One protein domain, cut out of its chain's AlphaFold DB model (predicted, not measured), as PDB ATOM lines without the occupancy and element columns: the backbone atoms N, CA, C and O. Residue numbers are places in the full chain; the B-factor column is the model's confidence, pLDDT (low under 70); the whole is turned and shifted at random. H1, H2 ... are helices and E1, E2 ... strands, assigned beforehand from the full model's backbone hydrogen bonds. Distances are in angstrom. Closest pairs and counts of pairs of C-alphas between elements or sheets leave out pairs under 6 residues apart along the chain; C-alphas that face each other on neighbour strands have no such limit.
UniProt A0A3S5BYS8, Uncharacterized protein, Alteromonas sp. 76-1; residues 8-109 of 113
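Overview. This is residues 8 to 109 of the 113 residues of an uncharacterized protein of Alteromonas sp. 76-1 (UniProt A0A3S5BYS8). A strongly twisted four-stranded sheet has helices over one face and its other face bare: H2 runs along E1 and E2, H1 is by E4, and H3 packs on both helices. The 102 printed residues hold, in order, H1, H2, E1, E2, E3, E4 and H3, a mixed class in two layers, H1 and H2 on one face of the sheet. The strands, in the order E1 - E2 - E3 - E4, form an antiparallel meander, each the neighbour of the one before. The whole is compact, radius of gyration of the C-alphas 12.7 A, spanning 35 by 27 by 23 A.

Along the chain. H1, residues 8 to 16, begins at C-alpha 8 (113.943, 272.599, 314.694). H2 is residues 26 to 41, 22.6 A long. E1 is residues 51 to 55, E2 60 to 65, E3 68 to 76, 21.9 A long, and E4 82 to 84. H3, residues 94 to 109, 22.8 A long, ends at C-alpha 109 (115.131, 274.481, 337.393).

Arrangement. In hairpin E1 and E2, N 53 and O 62 are 2.9 A apart; in hairpin E2 and E3, N 63 and O 71, 2.8 A; in hairpin E3 and E4, N 83 and O 75, 2.9 A. H2 is on the sheet at a height of 9.2 A, over E2 and only just over E1, where 3 of its 16 C-alphas fall. H2 and H3 touch, C-alphas of Leu 36 and Ala 99 4.9 A apart, at a steep tilt of 45 degrees, opposite ways. H3 touches H1 with residues 97 to 104 alone, C-alphas of Leu 97 and Ala 10 6.5 A apart, at a shallow tilt of 12 degrees, the same way. H3 only grazes the sheet, with residues 96 to 100. In H1, H2 and H3 every O i to N i+4 pair is within hydrogen-bond range.

Size, cuts and confidence. The farthest C-alphas, of Gln 67 and Lys 109, are 36.3 A apart. The printed part has no cut and no long link. Residues 56 to 58 have pLDDT under 70.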
ATOM      1  N   ASP A   8     113.607 271.175 314.754       97.25
ATOM      2  CA  ASP A   8     113.943 272.599 314.694       97.25
ATOM      3  C   ASP A   8     113.424 273.320 315.932       97.25
ATOM      4  O   ASP A   8     114.172 274.045 316.585       97.25
ATOM      5  N   HIS A   9     112.205 272.999 316.362       97.12
ATOM      6  CA  HIS A   9     111.686 273.421 317.654       97.12
ATOM      7  C   HIS A   9     112.614 272.961 318.794       97.12
ATOM      8  O   HIS A   9     112.929 273.745 319.688       97.12
ATOM      9  N   ALA A  10     113.141 271.731 318.745       97.25
ATOM     10  CA  ALA A  10     114.096 271.254 319.748       97.25
ATOM     11  C   ALA A  10     115.389 272.087 319.777       97.25
ATOM     12  O   ALA A  10     115.879 272.408 320.859       97.25
ATOM     13  N   ARG A  11     115.930 272.465 318.609       97.12
ATOM     14  CA  ARG A  11     117.105 273.348 318.516       97.12
ATOM     15  C   ARG A  11     116.817 274.733 319.077       97.12
ATOM     16  O   ARG A  11     117.634 275.234 319.843       97.12
ATOM     17  N   ASN A  12     115.664 275.309 318.747       96.81
ATOM     18  CA  ASN A  12     115.276 276.638 319.219       96.81
ATOM     19  C   ASN A  12     115.212 276.686 320.750       96.81
ATOM     20  O   ASN A  12     115.838 277.553 321.350       96.81
ATOM     21  N   LEU A  13     114.591 275.690 321.394       96.12
ATOM     22  CA  LEU A  13     114.546 275.622 322.861       96.12
ATOM     23  C   LEU A  13     115.939 275.510 323.498       96.12
ATOM     24  O   LEU A  13     116.170 276.041 324.579       96.12
ATOM     25  N   ILE A  14     116.877 274.806 322.859       95.56
ATOM     26  CA  ILE A  14     118.257 274.693 323.355       95.56
ATOM     27  C   ILE A  14     118.997 276.027 323.191       95.56
ATOM     28  O   ILE A  14     119.699 276.453 324.111       95.56
ATOM     29  N   ALA A  15     118.809 276.701 322.054       95.12
ATOM     30  CA  ALA A  15     119.397 278.006 321.780       95.12
ATOM     31  C   ALA A  15     118.876 279.087 322.744       95.12
ATOM     32  O   ALA A  15     119.662 279.906 323.212       95.12
ATOM     33  N   GLU A  16     117.596 279.043 323.123       94.31
ATOM     34  CA  GLU A  16     117.003 279.917 324.149       94.31
ATOM     35  C   GLU A  16     117.648 279.745 325.536       94.31
ATOM     36  O   GLU A  16     117.663 280.681 326.328       94.31
ATOM     37  N   GLN A  17     118.218 278.571 325.835       92.62
ATOM     38  CA  GLN A  17     119.017 278.347 327.050       92.62
ATOM     39  C   GLN A  17     120.477 278.812 326.907       92.62
ATOM     40  O   GLN A  17     121.281 278.610 327.816       92.62
ATOM     41  N   GLY A  18     120.857 279.374 325.756       94.75
ATOM     42  CA  GLY A  18     122.233 279.764 325.451       94.75
ATOM     43  C   GLY A  18     123.180 278.579 325.241       94.75
ATOM     44  O   GLY A  18     124.398 278.756 325.277       94.75
ATOM     45  N   ILE A  19     122.658 277.366 325.036       94.56
ATOM     46  CA  ILE A  19     123.469 276.159 324.865       94.56
ATOM     47  C   ILE A  19     123.820 275.986 323.386       94.56
ATOM     48  O   ILE A  19     122.963 276.007 322.507       94.56
ATOM     49  N   THR A  20     125.100 275.761 323.116       94.94
ATOM     50  CA  THR A  20     125.667 275.541 321.783       94.94
ATOM     51  C   THR A  20     126.609 274.336 321.815       94.94
ATOM     52  O   THR A  20     127.083 273.947 322.891       94.94
ATOM     53  N   PRO A  21     126.969 273.746 320.663       92.75
ATOM     54  CA  PRO A  21     127.988 272.694 320.635       92.75
ATOM     55  C   PRO A  21     129.332 273.101 321.253       92.75
ATOM     56  O   PRO A  21     130.032 272.276 321.855       92.75
ATOM     57  N   PHE A  22     129.660 274.390 321.171       92.19
ATOM     58  CA  PHE A  22     130.905 274.947 321.685       92.19
ATOM     59  C   PHE A  22     130.919 275.042 323.214       92.19
ATOM     60  O   PHE A  22     131.944 274.744 323.822       92.19
ATOM     61  N   ASN A  23     129.787 275.370 323.850       93.56
ATOM     62  CA  ASN A  23     129.729 275.612 325.298       93.56
ATOM     63  C   ASN A  23     129.049 274.503 326.123       93.56
ATOM     64  O   ASN A  23     129.135 274.538 327.349       93.56
ATOM     65  N   VAL A  24     128.413 273.508 325.487       92.56
ATOM     66  CA  VAL A  24     127.731 272.437 326.226       92.56
ATOM     67  C   VAL A  24     128.720 271.650 327.098       92.56
ATOM     68  O   VAL A  24     129.755 271.170 326.609       92.56
ATOM     69  N   SER A  25     128.402 271.522 328.388       91.56
ATOM     70  CA  SER A  25     129.263 270.914 329.410       91.56
ATOM     71  C   SER A  25     129.020 269.411 329.595       91.56
ATOM     72  O   SER A  25     127.964 268.879 329.241       91.56
ATOM     73  N   GLU A  26     129.974 268.698 330.211       88.69
ATOM     74  CA  GLU A  26     129.791 267.274 330.545       88.69
ATOM     75  C   GLU A  26     128.592 267.043 331.476       88.69
ATOM     76  O   GLU A  26     127.869 266.055 331.320       88.69
ATOM     77  N   TYR A  27     128.350 267.967 332.415       90.62
ATOM     78  CA  TYR A  27     127.190 267.919 333.304       90.62
ATOM     79  C   TYR A  27     125.887 267.993 332.506       90.62
ATOM     80  O   TYR A  27     125.036 267.114 332.633       90.62
ATOM     81  N   GLN A  28     125.759 268.983 331.620       92.81
ATOM     82  CA  GLN A  28     124.578 269.146 330.776       92.81
ATOM     83  C   GLN A  28     124.334 267.906 329.899       92.81
ATOM     84  O   GLN A  28     123.204 267.420 329.836       92.81
ATOM     85  N   ILE A  29     125.387 267.324 329.311       92.38
ATOM     86  CA  ILE A  29     125.300 266.067 328.543       92.38
ATOM     87  C   ILE A  29     124.844 264.897 329.433       92.38
ATOM     88  O   ILE A  29     124.043 264.064 329.000       92.38
ATOM     89  N   SER A  30     125.310 264.821 330.680       90.50
ATOM     90  CA  SER A  30     124.881 263.797 331.643       90.50
ATOM     91  C   SER A  30     123.390 263.918 331.984       90.50
ATOM     92  O   SER A  30     122.663 262.917 331.965       90.50
ATOM     93  N   VAL A  31     122.894 265.141 332.213       93.06
ATOM     94  CA  VAL A  31     121.461 265.397 332.443       93.06
ATOM     95  C   VAL A  31     120.638 264.994 331.216       93.06
ATOM     96  O   VAL A  31     119.636 264.288 331.363       93.06
ATOM     97  N   LEU A  32     121.084 265.347 330.004       94.50
ATOM     98  CA  LEU A  32     120.441 264.922 328.757       94.50
ATOM     99  C   LEU A  32     120.377 263.394 328.656       94.50
ATOM    100  O   LEU A  32     119.317 262.830 328.385       94.50
ATOM    101  N   MET A  33     121.483 262.700 328.939       91.75
ATOM    102  CA  MET A  33     121.542 261.237 328.907       91.75
ATOM    103  C   MET A  33     120.537 260.601 329.879       91.75
ATOM    104  O   MET A  33     119.904 259.593 329.553       91.75
ATOM    105  N   ASN A  34     120.347 261.194 331.058       91.38
ATOM    106  CA  ASN A  34     119.353 260.739 332.027       91.38
ATOM    107  C   ASN A  34     117.917 260.999 331.558       91.38
ATOM    108  O   ASN A  34     117.057 260.132 331.726       91.38
ATOM    109  N   CYS A  35     117.654 262.149 330.935       93.69
ATOM    110  CA  CYS A  35     116.351 262.456 330.341       93.69
ATOM    111  C   CYS A  35     116.010 261.482 329.214       93.69
ATOM    112  O   CYS A  35     114.908 260.934 329.192       93.69
ATOM    113  N   LEU A  36     116.980 261.184 328.348       93.12
ATOM    114  CA  LEU A  36     116.845 260.192 327.289       93.12
ATOM    115  C   LEU A  36     116.500 258.821 327.880       93.12
ATOM    116  O   LEU A  36     115.457 258.262 327.551       93.12
ATOM    117  N   ARG A  37     117.295 258.301 328.827       90.25
ATOM    118  CA  ARG A  37     117.006 257.015 329.496       90.25
ATOM    119  C   ARG A  37     115.582 256.947 330.059       90.25
ATOM    120  O   ARG A  37     114.919 255.923 329.897       90.25
ATOM    121  N   LYS A  38     115.103 258.024 330.694       90.69
ATOM    122  CA  LYS A  38     113.733 258.112 331.228       90.69
ATOM    123  C   LYS A  38     112.684 258.069 330.115       90.69
ATOM    124  O   LYS A  38     111.763 257.258 330.194       90.69
ATOM    125  N   ALA A  39     112.828 258.897 329.080       91.00
ATOM    126  CA  ALA A  39     111.878 258.956 327.971       91.00
ATOM    127  C   ALA A  39     111.787 257.613 327.232       91.00
ATOM    128  O   ALA A  39     110.691 257.115 326.969       91.00
ATOM    129  N   PHE A  40     112.932 256.977 326.992       88.44
ATOM    130  CA  PHE A  40     113.016 255.696 326.307       88.44
ATOM    131  C   PHE A  40     112.465 254.518 327.114       88.44
ATOM    132  O   PHE A  40     111.867 253.625 326.523       88.44
ATOM    133  N   LYS A  41     112.580 254.524 328.450       84.62
ATOM    134  CA  LYS A  41     111.938 253.503 329.301       84.62
ATOM    135  C   LYS A  41     110.415 253.469 329.107       84.62
ATOM    136  O   LYS A  41     109.818 252.406 329.213       84.62
ATOM    137  N   SER A  42     109.804 254.619 328.820       79.75
ATOM    138  CA  SER A  42     108.362 254.743 328.559       79.75
ATOM    139  C   SER A  42     107.965 254.591 327.086       79.75
ATOM    140  O   SER A  42     106.781 254.669 326.775       79.75
ATOM    141  N   ALA A  43     108.926 254.425 326.172       84.31
ATOM    142  CA  ALA A  43     108.661 254.409 324.738       84.31
ATOM    143  C   ALA A  43     108.370 252.977 324.246       84.31
ATOM    144  O   ALA A  43     109.260 252.123 324.335       84.31
ATOM    145  N   PRO A  44     107.185 252.702 323.670       79.81
ATOM    146  CA  PRO A  44     106.864 251.369 323.155       79.81
ATOM    147  C   PRO A  44     107.707 251.011 321.921       79.81
ATOM    148  O   PRO A  44     108.026 249.853 321.691       79.81
ATOM    149  N   ASN A  45     108.155 252.018 321.173       80.75
ATOM    150  CA  ASN A  45     108.788 251.894 319.858       80.75
ATOM    151  C   ASN A  45     110.126 251.131 319.878       80.75
ATOM    152  O   ASN A  45     110.599 250.677 318.842       80.75
ATOM    153  N   TYR A  46     110.755 251.008 321.050       78.56
ATOM    154  CA  TYR A  46     112.087 250.419 321.205       78.56
ATOM    155  C   TYR A  46     112.104 249.150 322.068       78.56
ATOM    156  O   TYR A  46     113.180 248.583 322.297       78.56
ATOM    157  N   ASN A  47     110.939 248.710 322.569       74.00
ATOM    158  CA  ASN A  47     110.760 247.496 323.379       74.00
ATOM    159  C   ASN A  47     111.795 247.333 324.513       74.00
ATOM    160  O   ASN A  47     112.286 246.238 324.773       74.00
ATOM    161  N   GLY A  48     112.218 248.436 325.145       71.44
ATOM    162  CA  GLY A  48     113.213 248.422 326.230       71.44
ATOM    163  C   GLY A  48     114.625 247.946 325.843       71.44
ATOM    164  O   GLY A  48     115.515 247.895 326.697       71.44
ATOM    165  N   SER A  49     114.874 247.635 324.570       75.44
ATOM    166  CA  SER A  49     116.176 247.160 324.071       75.44
ATOM    167  C   SER A  49     117.226 248.266 323.990       75.44
ATOM    168  O   SER A  49     118.425 248.018 323.877       75.44
ATOM    169  N   MET A  50     116.775 249.511 324.073       80.25
ATOM    170  CA  MET A  50     117.597 250.646 323.738       80.25
ATOM    171  C   MET A  50     118.657 250.943 324.807       80.25
ATOM    172  O   MET A  50     118.391 250.934 326.013       80.25
ATOM    173  N   ARG A  51     119.890 251.200 324.367       82.88
ATOM    174  CA  ARG A  51     121.023 251.586 325.221       82.88
ATOM    175  C   ARG A  51     121.730 252.797 324.624       82.88
ATOM    176  O   ARG A  51     121.889 252.880 323.411       82.88
ATOM    177  N   LEU A  52     122.180 253.698 325.496       85.25
ATOM    178  CA  LEU A  52     122.902 254.913 325.120       85.25
ATOM    179  C   LEU A  52     124.370 254.821 325.513       85.25
ATOM    180  O   LEU A  52     124.690 254.336 326.602       85.25
ATOM    181  N   LYS A  53     125.243 255.357 324.665       83.94
ATOM    182  CA  LYS A  53     126.673 255.502 324.937       83.94
ATOM    183  C   LYS A  53     127.103 256.936 324.649       83.94
ATOM    184  O   LYS A  53     126.797 257.464 323.589       83.94
ATOM    185  N   ASN A  54     127.821 257.549 325.586       78.62
ATOM    186  CA  ASN A  54     128.422 258.864 325.385       78.62
ATOM    187  C   ASN A  54     129.843 258.703 324.828       78.62
ATOM    188  O   ASN A  54     130.667 258.004 325.425       78.62
ATOM    189  N   ARG A  55     130.140 259.359 323.705       72.12
ATOM    190  CA  ARG A  55     131.504 259.548 323.215       72.12
ATOM    191  C   ARG A  55     132.015 260.914 323.651       72.12
ATOM    192  O   ARG A  55     131.830 261.900 322.946       72.12
ATOM    193  N   LYS A  56     132.714 260.942 324.792       65.00
ATOM    194  CA  LYS A  56     133.290 262.171 325.370       65.00
ATOM    195  C   LYS A  56     134.127 262.978 324.370       65.00
ATOM    196  O   LYS A  56     134.020 264.193 324.340       65.00
ATOM    197  N   VAL A  57     134.896 262.290 323.522       65.31
ATOM    198  CA  VAL A  57     135.799 262.909 322.532       65.31
ATOM    199  C   VAL A  57     135.048 263.741 321.487       65.31
ATOM    200  O   VAL A  57     135.598 264.703 320.970       65.31
ATOM    201  N   THR A  58     133.797 263.397 321.180       64.31
ATOM    202  CA  THR A  58     133.053 263.996 320.063       64.31
ATOM    203  C   THR A  58     131.725 264.630 320.481       64.31
ATOM    204  O   THR A  58     130.965 265.046 319.621       64.31
ATOM    205  N   LYS A  59     131.404 264.663 321.786       80.44
ATOM    206  CA  LYS A  59     130.090 265.086 322.320       80.44
ATOM    207  C   LYS A  59     128.909 264.445 321.564       80.44
ATOM    208  O   LYS A  59     127.886 265.076 321.317       80.44
ATOM    209  N   PHE A  60     129.045 263.169 321.201       83.94
ATOM    210  CA  PHE A  60     127.995 262.408 320.520       83.94
ATOM    211  C   PHE A  60     127.384 261.375 321.458       83.94
ATOM    212  O   PHE A  60     128.090 260.644 322.160       83.94
ATOM    213  N   LEU A  61     126.059 261.286 321.435       89.25
ATOM    214  CA  LEU A  61     125.308 260.217 322.068       89.25
ATOM    215  C   LEU A  61     124.922 259.203 320.998       89.25
ATOM    216  O   LEU A  61     124.160 259.507 320.084       89.25
ATOM    217  N   GLU A  62     125.438 257.989 321.125       89.62
ATOM    218  CA  GLU A  62     125.059 256.863 320.280       89.62
ATOM    219  C   GLU A  62     123.937 256.064 320.930       89.62
ATOM    220  O   GLU A  62     123.890 255.895 322.151       89.62
ATOM    221  N   MET A  63     123.079 255.515 320.082       88.25
ATOM    222  CA  MET A  63     122.019 254.592 320.432       88.25
ATOM    223  C   MET A  63     122.281 253.227 319.803       88.25
ATOM    224  O   MET A  63     122.779 253.128 318.679       88.25
ATOM    225  N   LYS A  64     121.922 252.178 320.536       88.50
ATOM    226  CA  LYS A  64     121.828 250.806 320.035       88.50
ATOM    227  C   LYS A  64     120.526 250.169 320.494       88.50
ATOM    228  O   LYS A  64     120.025 250.520 321.564       88.50
ATOM    229  N   THR A  65     120.016 249.226 319.716       84.62
ATOM    230  CA  THR A  65     118.855 248.382 320.038       84.62
ATOM    231  C   THR A  65     119.185 246.929 319.694       84.62
ATOM    232  O   THR A  65     120.272 246.647 319.199       84.62
ATOM    233  N   ASN A  66     118.250 245.998 319.900       83.06
ATOM    234  CA  ASN A  66     118.435 244.610 319.453       83.06
ATOM    235  C   ASN A  66     118.458 244.465 317.920       83.06
ATOM    236  O   ASN A  66     118.876 243.434 317.410       83.06
ATOM    237  N   GLN A  67     117.962 245.464 317.187       78.44
ATOM    238  CA  GLN A  67     117.843 245.426 315.728       78.44
ATOM    239  C   GLN A  67     118.997 246.154 315.027       78.44
ATOM    240  O   GLN A  67     119.167 246.012 313.820       78.44
ATOM    241  N   TRP A  68     119.760 246.980 315.749       81.75
ATOM    242  CA  TRP A  68     120.835 247.778 315.168       81.75
ATOM    243  C   TRP A  68     121.878 248.192 316.206       81.75
ATOM    244  O   TRP A  68     121.564 248.675 317.295       81.75
ATOM    245  N   GLU A  69     123.142 248.056 315.811       77.00
ATOM    246  CA  GLU A  69     124.291 248.121 316.719       77.00
ATOM    247  C   GLU A  69     124.743 249.542 317.070       77.00
ATOM    248  O   GLU A  69     125.283 249.772 318.155       77.00
ATOM    249  N   ARG A  70     124.556 250.512 316.165       86.12
ATOM    250  CA  ARG A  70     125.007 251.894 316.376       86.12
ATOM    251  C   ARG A  70     124.308 252.880 315.443       86.12
ATOM    252  O   ARG A  70     124.510 252.838 314.232       86.12
ATOM    253  N   ARG A  71     123.549 253.821 316.005       90.19
ATOM    254  CA  ARG A  71     123.120 255.048 315.312       90.19
ATOM    255  C   ARG A  71     123.351 256.273 316.180       90.19
ATOM    256  O   ARG A  71     123.359 256.183 317.404       90.19
ATOM    257  N   GLU A  72     123.498 257.423 315.544       91.25
ATOM    258  CA  GLU A  72     123.547 258.703 316.242       91.25
ATOM    259  C   GLU A  72     122.184 259.035 316.866       91.25
ATOM    260  O   GLU A  72     121.158 258.994 316.190       91.25
ATOM    261  N   CYS A  73     122.161 259.353 318.158       93.12
ATOM    262  CA  CYS A  73     120.969 259.807 318.869       93.12
ATOM    263  C   CYS A  73     120.920 261.333 318.931       93.12
ATOM    264  O   CYS A  73     119.952 261.936 318.475       93.12
ATOM    265  N   VAL A  74     121.961 261.937 319.507       94.94
ATOM    266  CA  VAL A  74     122.138 263.388 319.603       94.94
ATOM    267  C   VAL A  74     123.597 263.707 319.326       94.94
ATOM    268  O   VAL A  74     124.477 263.033 319.870       94.94
ATOM    269  N   SER A  75     123.845 264.726 318.514       93.38
ATOM    270  CA  SER A  75     125.188 265.203 318.204       93.38
ATOM    271  C   SER A  75     125.336 266.693 318.470       93.38
ATOM    272  O   SER A  75     124.431 267.469 318.185       93.38
ATOM    273  N   PHE A  76     126.483 267.088 319.020       93.81
ATOM    274  CA  PHE A  76     126.905 268.481 319.143       93.81
ATOM    275  C   PHE A  76     128.125 268.669 318.238       93.81
ATOM    276  O   PHE A  76     129.257 268.438 318.659       93.81
ATOM    277  N   ASN A  77     127.878 269.000 316.972       90.81
ATOM    278  CA  ASN A  77     128.901 269.013 315.931       90.81
ATOM    279  C   ASN A  77     129.799 270.253 316.017       90.81
ATOM    280  O   ASN A  77     129.396 271.318 316.485       90.81
ATOM    281  N   SER A  78     131.037 270.115 315.537       89.19
ATOM    282  CA  SER A  78     132.042 271.186 315.540       89.19
ATOM    283  C   SER A  78     131.711 272.355 314.610       89.19
ATOM    284  O   SER A  78     132.303 273.418 314.746       89.19
ATOM    285  N   ASP A  79     130.787 272.166 313.671       90.88
ATOM    286  CA  ASP A  79     130.261 273.206 312.779       90.88
ATOM    287  C   ASP A  79     129.163 274.065 313.440       90.88
ATOM    288  O   ASP A  79     128.631 274.979 312.816       90.88
ATOM    289  N   GLY A  80     128.824 273.791 314.705       90.56
ATOM    290  CA  GLY A  80     127.768 274.489 315.436       90.56
ATOM    291  C   GLY A  80     126.386 273.847 315.298       90.56
ATOM    292  O   GLY A  80     125.445 274.304 315.949       90.56
ATOM    293  N   PHE A  81     126.245 272.757 314.542       94.38
ATOM    294  CA  PHE A  81     124.973 272.065 314.382       94.38
ATOM    295  C   PHE A  81     124.676 271.085 315.525       94.38
ATOM    296  O   PHE A  81     125.528 270.294 315.938       94.38
ATOM    297  N   ILE A  82     123.423 271.067 315.989       95.88
ATOM    298  CA  ILE A  82     122.916 270.039 316.911       95.88
ATOM    299  C   ILE A  82     122.049 269.045 316.130       95.88
ATOM    300  O   ILE A  82     120.991 269.400 315.600       95.88
ATOM    301  N   GLY A  83     122.494 267.793 316.041       95.00
ATOM    302  CA  GLY A  83     121.777 266.723 315.352       95.00
ATOM    303  C   GLY A  83     120.882 265.916 316.290       95.00
ATOM    304  O   GLY A  83     121.226 265.673 317.444       95.00
ATOM    305  N   PHE A  84     119.737 265.465 315.771       96.19
ATOM    306  CA  PHE A  84     118.797 264.583 316.470       96.19
ATOM    307  C   PHE A  84     118.392 263.439 315.553       96.19
ATOM    308  O   PHE A  84     117.616 263.662 314.622       96.19
ATOM    309  N   ALA A  85     118.918 262.242 315.820       93.25
ATOM    310  CA  ALA A  85     118.588 260.979 315.157       93.25
ATOM    311  C   ALA A  85     118.089 261.152 313.712       93.25
ATOM    312  O   ALA A  85     116.904 260.973 313.424       93.25
ATOM    313  N   GLY A  86     118.988 261.542 312.802       92.62
ATOM    314  CA  GLY A  86     118.637 261.837 311.403       92.62
ATOM    315  C   GLY A  86     118.066 260.642 310.630       92.62
ATOM    316  O   GLY A  86     117.442 260.815 309.594       92.62
ATOM    317  N   TRP A  87     118.239 259.429 311.153       91.50
ATOM    318  CA  TRP A  87     117.676 258.186 310.619       91.50
ATOM    319  C   TRP A  87     116.246 257.902 311.110       91.50
ATOM    320  O   TRP A  87     115.611 256.984 310.598       91.50
ATOM    321  N   ALA A  88     115.765 258.609 312.138       91.56
ATOM    322  CA  ALA A  88     114.476 258.329 312.760       91.56
ATOM    323  C   ALA A  88     113.330 258.999 311.993       91.56
ATOM    324  O   ALA A  88     113.396 260.186 311.669       91.56
ATOM    325  N   ASP A  89     112.254 258.253 311.775       92.94
ATOM    326  CA  ASP A  89     110.981 258.803 311.312       92.94
ATOM    327  C   ASP A  89     110.273 259.616 312.417       92.94
ATOM    328  O   ASP A  89     110.740 259.722 313.559       92.94
ATOM    329  N   ASP A  90     109.102 260.152 312.079       92.44
ATOM    330  CA  ASP A  90     108.306 260.997 312.971       92.44
ATOM    331  C   ASP A  90     107.812 260.277 314.223       92.44
ATOM    332  O   ASP A  90     107.486 260.936 315.206       92.44
ATOM    333  N   LYS A  91     107.777 258.939 314.235       90.81
ATOM    334  CA  LYS A  91     107.377 258.150 315.410       90.81
ATOM    335  C   LYS A  91     108.569 257.888 316.321       90.81
ATOM    336  O   LYS A  91     108.477 258.042 317.539       90.81
ATOM    337  N   ASN A  92     109.697 257.495 315.745       90.75
ATOM    338  CA  ASN A  92     110.903 257.119 316.473       90.75
ATOM    339  C   ASN A  92     111.640 258.333 317.047       90.75
ATOM    340  O   ASN A  92     112.308 258.208 318.076       90.75
ATOM    341  N   ILE A  93     111.470 259.519 316.463       93.75
ATOM    342  CA  ILE A  93     112.054 260.749 317.003       93.75
ATOM    343  C   ILE A  93     111.357 261.233 318.289       93.75
ATOM    344  O   ILE A  93     112.004 261.852 319.133       93.75
ATOM    345  N   GLN A  94     110.075 260.903 318.506       94.06
ATOM    346  CA  GLN A  94     109.273 261.462 319.612       94.06
ATOM    347  C   GLN A  94     109.886 261.268 321.008       94.06
ATOM    348  O   GLN A  94     109.927 262.230 321.779       94.06
ATOM    349  N   PRO A  95     110.418 260.084 321.379       93.31
ATOM    350  CA  PRO A  95     111.045 259.913 322.689       93.31
ATOM    351  C   PRO A  95     112.304 260.772 322.871       93.31
ATOM    352  O   PRO A  95     112.594 261.190 323.991       93.31
ATOM    353  N   ILE A  96     113.023 261.075 321.785       95.00
ATOM    354  CA  ILE A  96     114.201 261.952 321.803       95.00
ATOM    355  C   ILE A  96     113.760 263.403 322.005       95.00
ATOM    356  O   ILE A  96     114.289 264.070 322.892       95.00
ATOM    357  N   LEU A  97     112.747 263.873 321.269       96.38
ATOM    358  CA  LEU A  97     112.205 265.229 321.439       96.38
ATOM    359  C   LEU A  97     111.661 265.434 322.855       96.38
ATOM    360  O   LEU A  97     112.011 266.404 323.526       96.38
ATOM    361  N   LYS A  98     110.897 264.465 323.369       95.50
ATOM    362  CA  LYS A  98     110.423 264.464 324.758       95.50
ATOM    363  C   LYS A  98     111.577 264.579 325.755       95.50
ATOM    364  O   LYS A  98     111.484 265.358 326.702       95.50
ATOM    365  N   ALA A  99     112.665 263.837 325.546       95.38
ATOM    366  CA  ALA A  99     113.846 263.928 326.395       95.38
ATOM    367  C   ALA A  99     114.517 265.310 326.342       95.38
ATOM    368  O   ALA A  99     114.960 265.786 327.384       95.38
ATOM    369  N   VAL A 100     114.560 265.963 325.176       96.62
ATOM    370  CA  VAL A 100     115.086 267.333 325.037       96.62
ATOM    371  C   VAL A 100     114.226 268.331 325.813       96.62
ATOM    372  O   VAL A 100     114.766 269.116 326.587       96.62
ATOM    373  N   GLY A 101     112.898 268.252 325.701       96.44
ATOM    374  CA  GLY A 101     111.992 269.100 326.488       96.44
ATOM    375  C   GLY A 101     112.162 268.914 328.003       96.44
ATOM    376  O   GLY A 101     112.218 269.881 328.762       96.44
ATOM    377  N   MET A 102     112.324 267.663 328.452       95.56
ATOM    378  CA  MET A 102     112.641 267.349 329.853       95.56
ATOM    379  C   MET A 102     113.996 267.909 330.295       95.56
ATOM    380  O   MET A 102     114.145 268.302 331.451       95.56
ATOM    381  N   TRP A 103     114.984 267.884 329.403       95.94
ATOM    382  CA  TRP A 103     116.337 268.351 329.669       95.94
ATOM    383  C   TRP A 103     116.378 269.869 329.825       95.94
ATOM    384  O   TRP A 103     116.857 270.340 330.853       95.94
ATOM    385  N   VAL A 104     115.795 270.616 328.883       95.44
ATOM    386  CA  VAL A 104     115.672 272.083 328.949       95.44
ATOM    387  C   VAL A 104     114.960 272.513 330.234       95.44
ATOM    388  O   VAL A 104     115.467 273.349 330.977       95.44
ATOM    389  N   GLU A 105     113.835 271.875 330.568       94.50
ATOM    390  CA  GLU A 105     113.104 272.151 331.811       94.50
ATOM    391  C   GLU A 105     113.944 271.876 333.072       94.50
ATOM    392  O   GLU A 105     113.863 272.627 334.045       94.50
ATOM    393  N   GLN A 106     114.736 270.796 333.085       93.56
ATOM    394  CA  GLN A 106     115.611 270.474 334.218       93.56
ATOM    395  C   GLN A 106     116.750 271.476 334.370       93.56
ATOM    396  O   GLN A 106     117.045 271.870 335.494       93.56
ATOM    397  N   LEU A 107     117.365 271.905 333.266       92.25
ATOM    398  CA  LEU A 107     118.417 272.918 333.308       92.25
ATOM    399  C   LEU A 107     117.878 274.259 333.810       92.25
ATOM    400  O   LEU A 107     118.518 274.879 334.651       92.25
ATOM    401  N   ARG A 108     116.664 274.646 333.397       90.12
ATOM    402  CA  ARG A 108     116.005 275.859 333.896       90.12
ATOM    403  C   ARG A 108     115.777 275.822 335.408       90.12
ATOM    404  O   ARG A 108     115.963 276.822 336.078       90.12
ATOM    405  N   LYS A 109     115.377 274.665 335.949       86.38
ATOM    406  CA  LYS A 109     115.131 274.481 337.393       86.38
ATOM    407  C   LYS A 109     116.402 274.360 338.232       86.38
ATOM    408  O   LYS A 109     116.351 274.628 339.423       86.38
TER     409      LYS A 109